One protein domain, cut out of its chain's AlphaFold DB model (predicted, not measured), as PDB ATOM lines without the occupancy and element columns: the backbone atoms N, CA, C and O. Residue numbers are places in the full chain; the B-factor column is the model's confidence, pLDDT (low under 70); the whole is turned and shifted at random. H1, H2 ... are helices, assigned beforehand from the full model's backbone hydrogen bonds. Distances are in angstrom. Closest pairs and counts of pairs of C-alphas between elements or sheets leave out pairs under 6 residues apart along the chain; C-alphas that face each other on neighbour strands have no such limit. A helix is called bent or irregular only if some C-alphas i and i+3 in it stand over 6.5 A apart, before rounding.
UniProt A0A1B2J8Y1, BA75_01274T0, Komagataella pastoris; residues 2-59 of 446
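This is residues 2 to 59 of the 446 residues of the protein "BA75_01274T0" of Komagataella pastoris (UniProt A0A1B2J8Y1). A long helix, H1, meets the shorter H2 at a sharp corner, like an open V with unequal legs; beyond H2 a wide loop swings out and comes back into a third helix, H3, set crosswise near the far end of H2. Residues 2 to 15 of H1 stick out as a free arm, and residues 39 to 47, most of them in the wide loop between H2 and H3, also stand free. The printed part has 58 residues with three named helices, in the order H1, H2, H3, and no named strand; the class is all helix. The whole is loose, with a radius of gyration of the C-alphas of 14.2 A, and spans 38 by 31 by 19 A.

The printed part begins with H1, residues 2 to 22, and a tight link of one residue joins it to H2, residues 24 to 33. H1 and H2 only just touch, and only at the corner by their link, with 3 pairs of C-alphas within 8 A. H1 touches H2 with residue 20 alone; the closest C-alphas of the two helices are those of Thr 20 and Leu 27, 6.1 A apart. The two helices run opposite ways at a steep tilt of 39 degrees. A long link of 13 residues leads from H2 to H3, residues 47 to 57. H2 and H3 are close but not clearly touching, the closest C-alphas being those of Ile 32 and Ser 48, 7.2 A apart. Their lines are about perpendicular, at 82 degrees. H1 and H3 are apart. In H1 and H3 every O i to N i+4 pair is within hydrogen-bond range; in H2 4 of 6 are.

H1 begins at C-alpha 2, at (-37.338, 47.877, 15.751), and measures 31.1 A from first to last C-alpha. H2 begins at C-alpha 24, at (-25.929, 52.426, 46.594), and measures 15.0 A. It is irregular, but only just: C-alphas 25 and 28 are 6.7 A apart. H3 measures 15.3 A and ends at C-alpha 57, at (-44.362, 36.682, 40.911).

The two C-alphas farthest apart are those of His 3 and Asn 45, at 40.6 A, and the C-alphas of Ser 2 and Glu 59 are 24.0 A apart. The printed part has no cut. The long link, H2 to H3, is residues 34 to 46, with no named element. Without the stretches that stand free, the body has 35 residues and spans 26 by 19 by 13 A. The mean pLDDT of the printed part is 76.3; it is under 70 at residues 38, 40, 42 to 48, 55 and 57 to 59.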
ATOM      1  N   SER A   2     -38.689  48.208  15.232       73.81
ATOM      2  CA  SER A   2     -37.338  47.877  15.751       73.81
ATOM      3  C   SER A   2     -36.673  49.042  16.494       73.81
ATOM      4  O   SER A   2     -36.200  48.862  17.611       73.81
ATOM      5  N   HIS A   3     -36.732  50.245  15.921       78.62
ATOM      6  CA  HIS A   3     -36.110  51.441  16.496       78.62
ATOM      7  C   HIS A   3     -36.766  51.897  17.814       78.62
ATOM      8  O   HIS A   3     -36.109  52.355  18.741       78.62
ATOM      9  N   GLU A   4     -38.074  51.689  17.938       79.31
ATOM     10  CA  GLU A   4     -38.843  52.037  19.137       79.31
ATOM     11  C   GLU A   4     -38.531  51.102  20.315       79.31
ATOM     12  O   GLU A   4     -38.390  51.545  21.453       79.31
ATOM     13  N   ARG A   5     -38.300  49.811  20.038       79.88
ATOM     14  CA  ARG A   5     -37.811  48.852  21.043       79.88
ATOM     15  C   ARG A   5     -36.407  49.199  21.539       79.88
ATOM     16  O   ARG A   5     -36.084  48.904  22.686       79.88
ATOM     17  N   GLU A   6     -35.582  49.800  20.690       84.38
ATOM     18  CA  GLU A   6     -34.226  50.224  21.041       84.38
ATOM     19  C   GLU A   6     -34.250  51.467  21.943       84.38
ATOM     20  O   GLU A   6     -33.650  51.448  23.015       84.38
ATOM     21  N   GLN A   7     -35.083  52.463  21.621       81.75
ATOM     22  CA  GLN A   7     -35.277  53.641  22.480       81.75
ATOM     23  C   GLN A   7     -35.856  53.298  23.858       81.75
ATOM     24  O   GLN A   7     -35.483  53.904  24.863       81.75
ATOM     25  N   ILE A   8     -36.755  52.313  23.938       84.81
ATOM     26  CA  ILE A   8     -37.289  51.853  25.224       84.81
ATOM     27  C   ILE A   8     -36.163  51.249  26.077       84.81
ATOM     28  O   ILE A   8     -36.037  51.597  27.249       84.81
ATOM     29  N   LYS A   9     -35.292  50.413  25.495       84.19
ATOM     30  CA  LYS A   9     -34.147  49.828  26.214       84.19
ATOM     31  C   LYS A   9     -33.185  50.890  26.742       84.19
ATOM     32  O   LYS A   9     -32.743  50.778  27.886       84.19
ATOM     33  N   GLU A  10     -32.901  51.925  25.955       86.69
ATOM     34  CA  GLU A  10     -32.040  53.034  26.382       86.69
ATOM     35  C   GLU A  10     -32.637  53.798  27.569       86.69
ATOM     36  O   GLU A  10     -31.947  54.040  28.561       86.69
ATOM     37  N   ARG A  11     -33.944  54.094  27.535       86.62
ATOM     38  CA  ARG A  11     -34.635  54.778  28.641       86.62
ATOM     39  C   ARG A  11     -34.624  53.955  29.928       86.62
ATOM     40  O   ARG A  11     -34.337  54.503  30.991       86.62
ATOM     41  N   TYR A  12     -34.864  52.647  29.843       85.81
ATOM     42  CA  TYR A  12     -34.783  51.764  31.012       85.81
ATOM     43  C   TYR A  12     -33.361  51.686  31.581       85.81
ATOM     44  O   TYR A  12     -33.194  51.725  32.800       85.81
ATOM     45  N   CYS A  13     -32.332  51.652  30.729       86.31
ATOM     46  CA  CYS A  13     -30.942  51.661  31.189       86.31
ATOM     47  C   CYS A  13     -30.600  52.944  31.958       86.31
ATOM     48  O   CYS A  13     -29.957  52.868  33.004       86.31
ATOM     49  N   ILE A  14     -31.074  54.104  31.492       88.00
ATOM     50  CA  ILE A  14     -30.854  55.393  32.165       88.00
ATOM     51  C   ILE A  14     -31.542  55.423  33.536       88.00
ATOM     52  O   ILE A  14     -30.929  55.848  34.513       88.00
ATOM     53  N   VAL A  15     -32.777  54.927  33.642       86.69
ATOM     54  CA  VAL A  15     -33.514  54.885  34.918       86.69
ATOM     55  C   VAL A  15     -32.832  53.953  35.923       86.69
ATOM     56  O   VAL A  15     -32.684  54.312  37.091       86.69
ATOM     57  N   ILE A  16     -32.351  52.788  35.481       84.50
ATOM     58  CA  ILE A  16     -31.627  51.839  36.342       84.50
ATOM     59  C   ILE A  16     -30.276  52.427  36.790       84.50
ATOM     60  O   ILE A  16     -29.908  52.316  37.964       84.50
ATOM     61  N   LEU A  17     -29.549  53.108  35.898       86.19
ATOM     62  CA  LEU A  17     -28.311  53.819  36.242       86.19
ATOM     63  C   LEU A  17     -28.558  54.958  37.240       86.19
ATOM     64  O   LEU A  17     -27.839  55.077  38.229       86.19
ATOM     65  N   ALA A  18     -29.607  55.757  37.049       87.12
ATOM     66  CA  ALA A  18     -29.960  56.825  37.979       87.12
ATOM     67  C   ALA A  18     -30.349  56.274  39.362       87.12
ATOM     68  O   ALA A  18     -29.872  56.766  40.386       87.12
ATOM     69  N   ALA A  19     -31.154  55.208  39.406       82.25
ATOM     70  CA  ALA A  19     -31.570  54.567  40.651       82.25
ATOM     71  C   ALA A  19     -30.386  53.958  41.425       82.25
ATOM     72  O   ALA A  19     -30.334  54.053  42.652       82.25
ATOM     73  N   THR A  20     -29.407  53.376  40.724       84.00
ATOM     74  CA  THR A  20     -28.199  52.818  41.359       84.00
ATOM     75  C   THR A  20     -27.251  53.886  41.898       84.00
ATOM     76  O   THR A  20     -26.632  53.657  42.938       84.00
ATOM     77  N   LEU A  21     -27.172  55.056  41.256       85.44
ATOM     78  CA  LEU A  21     -26.393  56.197  41.753       85.44
ATOM     79  C   LEU A  21     -27.037  56.860  42.977       85.44
ATOM     80  O   LEU A  21     -26.328  57.252  43.902       85.44
ATOM     81  N   LEU A  22     -28.368  56.960  43.008       88.31
ATOM     82  CA  LEU A  22     -29.108  57.555  44.128       88.31
ATOM     83  C   LEU A  22     -29.154  56.646  45.362       88.31
ATOM     84  O   LEU A  22     -29.189  57.142  46.488       88.31
ATOM     85  N   PHE A  23     -29.132  55.323  45.174       89.69
ATOM     86  CA  PHE A  23     -29.265  54.371  46.273       89.69
ATOM     87  C   PHE A  23     -28.235  53.230  46.179       89.69
ATOM     88  O   PHE A  23     -28.557  52.133  45.713       89.69
ATOM     89  N   PRO A  24     -27.006  53.417  46.698       81.69
ATOM     90  CA  PRO A  24     -25.929  52.426  46.594       81.69
ATOM     91  C   PRO A  24     -26.249  51.081  47.273       81.69
ATOM     92  O   PRO A  24     -25.690  50.046  46.924       81.69
ATOM     93  N   GLN A  25     -27.213  51.051  48.193       83.25
ATOM     94  CA  GLN A  25     -27.738  49.815  48.785       83.25
ATOM     95  C   GLN A  25     -28.464  48.887  47.786       83.25
ATOM     96  O   GLN A  25     -28.585  47.693  48.047       83.25
ATOM     97  N   PHE A  26     -28.881  49.387  46.613       79.88
ATOM     98  CA  PHE A  26     -29.525  48.586  45.560       79.88
ATOM     99  C   PHE A  26     -28.538  47.954  44.568       79.88
ATOM    100  O   PHE A  26     -28.944  47.111  43.766       79.88
ATOM    101  N   LEU A  27     -27.236  48.265  44.656       80.44
ATOM    102  CA  LEU A  27     -26.193  47.623  43.840       80.44
ATOM    103  C   LEU A  27     -26.206  46.092  43.983       80.44
ATOM    104  O   LEU A  27     -25.949  45.380  43.014       80.44
ATOM    105  N   GLY A  28     -26.562  45.577  45.167       80.19
ATOM    106  CA  GLY A  28     -26.709  44.138  45.401       80.19
ATOM    107  C   GLY A  28     -27.831  43.502  44.574       80.19
ATOM    108  O   GLY A  28     -27.638  42.429  44.012       80.19
ATOM    109  N   ILE A  29     -28.970  44.186  44.439       79.56
ATOM    110  CA  ILE A  29     -30.140  43.701  43.688       79.56
ATOM    111  C   ILE A  29     -29.867  43.773  42.184       79.56
ATOM    112  O   ILE A  29     -30.130  42.818  41.458       79.56
ATOM    113  N   VAL A  30     -29.251  44.861  41.719       80.94
ATOM    114  CA  VAL A  30     -28.893  45.029  40.304       80.94
ATOM    115  C   VAL A  30     -27.847  44.002  39.862       80.94
ATOM    116  O   VAL A  30     -27.955  43.451  38.771       80.94
ATOM    117  N   LYS A  31     -26.894  43.641  40.730       79.31
ATOM    118  CA  LYS A  31     -25.935  42.558  40.460       79.31
ATOM    119  C   LYS A  31     -26.603  41.181  40.349       79.31
ATOM    120  O   LYS A  31     -26.132  40.347  39.577       79.31
ATOM    121  N   ILE A  32     -27.689  40.944  41.089       78.56
ATOM    122  CA  ILE A  32     -28.493  39.715  40.987       78.56
ATOM    123  C   ILE A  32     -29.293  39.709  39.676       78.56
ATOM    124  O   ILE A  32     -29.297  38.693  38.991       78.56
ATOM    125  N   LEU A  33     -29.885  40.842  39.285       77.25
ATOM    126  CA  LEU A  33     -30.648  40.990  38.036       77.25
ATOM    127  C   LEU A  33     -29.783  40.896  36.766       77.25
ATOM    128  O   LEU A  33     -30.238  40.383  35.751       77.25
ATOM    129  N   LEU A  34     -28.539  41.384  36.815       77.62
ATOM    130  CA  LEU A  34     -27.577  41.303  35.705       77.62
ATOM    131  C   LEU A  34     -26.816  39.971  35.656       77.62
ATOM    132  O   LEU A  34     -26.103  39.713  34.684       77.62
ATOM    133  N   SER A  35     -26.919  39.135  36.693       78.69
ATOM    134  CA  SER A  35     -26.287  37.817  36.670       78.69
ATOM    135  C   SER A  35     -27.077  36.888  35.744       78.69
ATOM    136  O   SER A  35     -28.301  36.826  35.851       78.69
ATOM    137  N   PRO A  36     -26.410  36.151  34.836       76.69
ATOM    138  CA  PRO A  36     -27.095  35.211  33.961       76.69
ATOM    139  C   PRO A  36     -27.864  34.179  34.800       76.69
ATOM    140  O   PRO A  36     -27.342  33.732  35.829       76.69
ATOM    141  N   PRO A  37     -29.086  33.791  34.387       73.75
ATOM    142  CA  PRO A  37     -29.905  32.871  35.160       73.75
ATOM    143  C   PRO A  37     -29.151  31.551  35.382       73.75
ATOM    144  O   PRO A  37     -28.448  31.077  34.477       73.75
ATOM    145  N   PRO A  38     -29.254  30.950  36.581       68.75
ATOM    146  CA  PRO A  38     -28.574  29.699  36.871       68.75
ATOM    147  C   PRO A  38     -29.050  28.620  35.893       68.75
ATOM    148  O   PRO A  38     -30.248  28.442  35.675       68.75
ATOM    149  N   ARG A  39     -28.099  27.904  35.279       73.75
ATOM    150  CA  ARG A  39     -28.407  26.803  34.355       73.75
ATOM    151  C   ARG A  39     -29.276  25.766  35.071       73.75
ATOM    152  O   ARG A  39     -28.958  25.372  36.195       73.75
ATOM    153  N   ALA A  40     -30.343  25.329  34.403       59.03
ATOM    154  CA  ALA A  40     -31.268  24.317  34.903       59.03
ATOM    155  C   ALA A  40     -30.488  23.087  35.404       59.03
ATOM    156  O   ALA A  40     -29.783  22.440  34.631       59.03
ATOM    157  N   GLY A  41     -30.556  22.825  36.714       71.31
ATOM    158  CA  GLY A  41     -29.838  21.723  37.368       71.31
ATOM    159  C   GLY A  41     -29.110  22.075  38.671       71.31
ATOM    160  O   GLY A  41     -28.641  21.165  39.352       71.31
ATOM    161  N   GLN A  42     -29.016  23.353  39.064       55.16
ATOM    162  CA  GLN A  42     -28.528  23.720  40.403       55.16
ATOM    163  C   GLN A  42     -29.671  23.841  41.422       55.16
ATOM    164  O   GLN A  42     -30.700  24.447  41.152       55.16
ATOM    165  N   LYS A  43     -29.464  23.213  42.587       56.09
ATOM    166  CA  LYS A  43     -30.454  22.945  43.644       56.09
ATOM    167  C   LYS A  43     -31.238  24.190  44.102       56.09
ATOM    168  O   LYS A  43     -30.659  25.245  44.348       56.09
ATOM    169  N   GLU A  44     -32.531  23.980  44.349       56.28
ATOM    170  CA  GLU A  44     -33.605  24.948  44.666       56.28
ATOM    171  C   GLU A  44     -33.451  25.760  45.974       56.28
ATOM    172  O   GLU A  44     -34.312  26.569  46.315       56.28
ATOM    173  N   ASN A  45     -32.341  25.610  46.705       55.28
ATOM    174  CA  ASN A  45     -32.165  26.208  48.037       55.28
ATOM    175  C   ASN A  45     -31.286  27.470  48.052       55.28
ATOM    176  O   ASN A  45     -30.908  27.944  49.123       55.28
ATOM    177  N   SER A  46     -30.928  28.022  46.890       68.12
ATOM    178  CA  SER A  46     -30.187  29.286  46.833       68.12
ATOM    179  C   SER A  46     -31.139  30.469  47.005       68.12
ATOM    180  O   SER A  46     -32.104  30.615  46.253       68.12
ATOM    181  N   THR A  47     -30.851  31.354  47.961       69.88
ATOM    182  CA  THR A  47     -31.599  32.603  48.212       69.88
ATOM    183  C   THR A  47     -31.757  33.466  46.960       69.88
ATOM    184  O   THR A  47     -32.753  34.172  46.825       69.88
ATOM    185  N   SER A  48     -30.820  33.372  46.014       68.44
ATOM    186  CA  SER A  48     -30.915  34.057  44.722       68.44
ATOM    187  C   SER A  48     -32.056  33.527  43.850       68.44
ATOM    188  O   SER A  48     -32.689  34.310  43.154       68.44
ATOM    189  N   TYR A  49     -32.356  32.224  43.906       73.50
ATOM    190  CA  TYR A  49     -33.449  31.613  43.142       73.50
ATOM    191  C   TYR A  49     -34.817  31.989  43.725       73.50
ATOM    192  O   TYR A  49     -35.735  32.324  42.987       73.50
ATOM    193  N   GLN A  50     -34.921  32.048  45.057       74.62
ATOM    194  CA  GLN A  50     -36.130  32.517  45.748       74.62
ATOM    195  C   GLN A  50     -36.426  33.998  45.465       74.62
ATOM    196  O   GLN A  50     -37.577  34.364  45.248       74.62
ATOM    197  N   LEU A  51     -35.395  34.850  45.399       72.25
ATOM    198  CA  LEU A  51     -35.552  36.243  44.962       72.25
ATOM    199  C   LEU A  51     -35.976  36.348  43.494       72.25
ATOM    200  O   LEU A  51     -36.775  37.218  43.163       72.25
ATOM    201  N   TYR A  52     -35.476  35.460  42.630       70.31
ATOM    202  CA  TYR A  52     -35.864  35.424  41.220       70.31
ATOM    203  C   TYR A  52     -37.342  35.044  41.053       70.31
ATOM    204  O   TYR A  52     -38.074  35.762  40.381       70.31
ATOM    205  N   LEU A  53     -37.807  34.000  41.750       74.62
ATOM    206  CA  LEU A  53     -39.219  33.598  41.769       74.62
ATOM    207  C   LEU A  53     -40.124  34.675  42.383       74.62
ATOM    208  O   LEU A  53     -41.236  34.891  41.911       74.62
ATOM    209  N   TYR A  54     -39.649  35.387  43.411       72.44
ATOM    210  CA  TYR A  54     -40.385  36.507  43.999       72.44
ATOM    211  C   TYR A  54     -40.539  37.668  43.005       72.44
ATOM    212  O   TYR A  54     -41.631  38.208  42.854       72.44
ATOM    213  N   LEU A  55     -39.483  38.016  42.269       66.81
ATOM    214  CA  LEU A  55     -39.541  39.042  41.225       66.81
ATOM    215  C   LEU A  55     -40.391  38.608  40.021       66.81
ATOM    216  O   LEU A  55     -41.107  39.431  39.459       66.81
ATOM    217  N   GLU A  56     -40.367  37.323  39.666       70.31
ATOM    218  CA  GLU A  56     -41.235  36.737  38.639       70.31
ATOM    219  C   GLU A  56     -42.716  36.774  39.061       70.31
ATOM    220  O   GLU A  56     -43.582  37.071  38.242       70.31
ATOM    221  N   SER A  57     -43.006  36.578  40.353       65.56
ATOM    222  CA  SER A  57     -44.362  36.682  40.911       65.56
ATOM    223  C   SER A  57     -44.906  38.112  40.995       65.56
ATOM    224  O   SER A  57     -46.114  38.293  41.098       65.56
ATOM    225  N   LEU A  58     -44.036  39.127  40.932       60.69
ATOM    226  CA  LEU A  58     -44.437  40.535  40.947       60.69
ATOM    227  C   LEU A  58     -44.909  41.042  39.570       60.69
ATOM    228  O   LEU A  58     -45.200  42.223  39.448       60.69
ATOM    229  N   GLU A  59     -44.957  40.192  38.536       57.47
ATOM    230  CA  GLU A  59     -45.358  40.532  37.152       57.47
ATOM    231  C   GLU A  59     -44.547  41.663  36.480       57.47
ATOM    232  O   GLU A  59     -44.781  41.996  35.321       57.47
TER     233      GLU A  59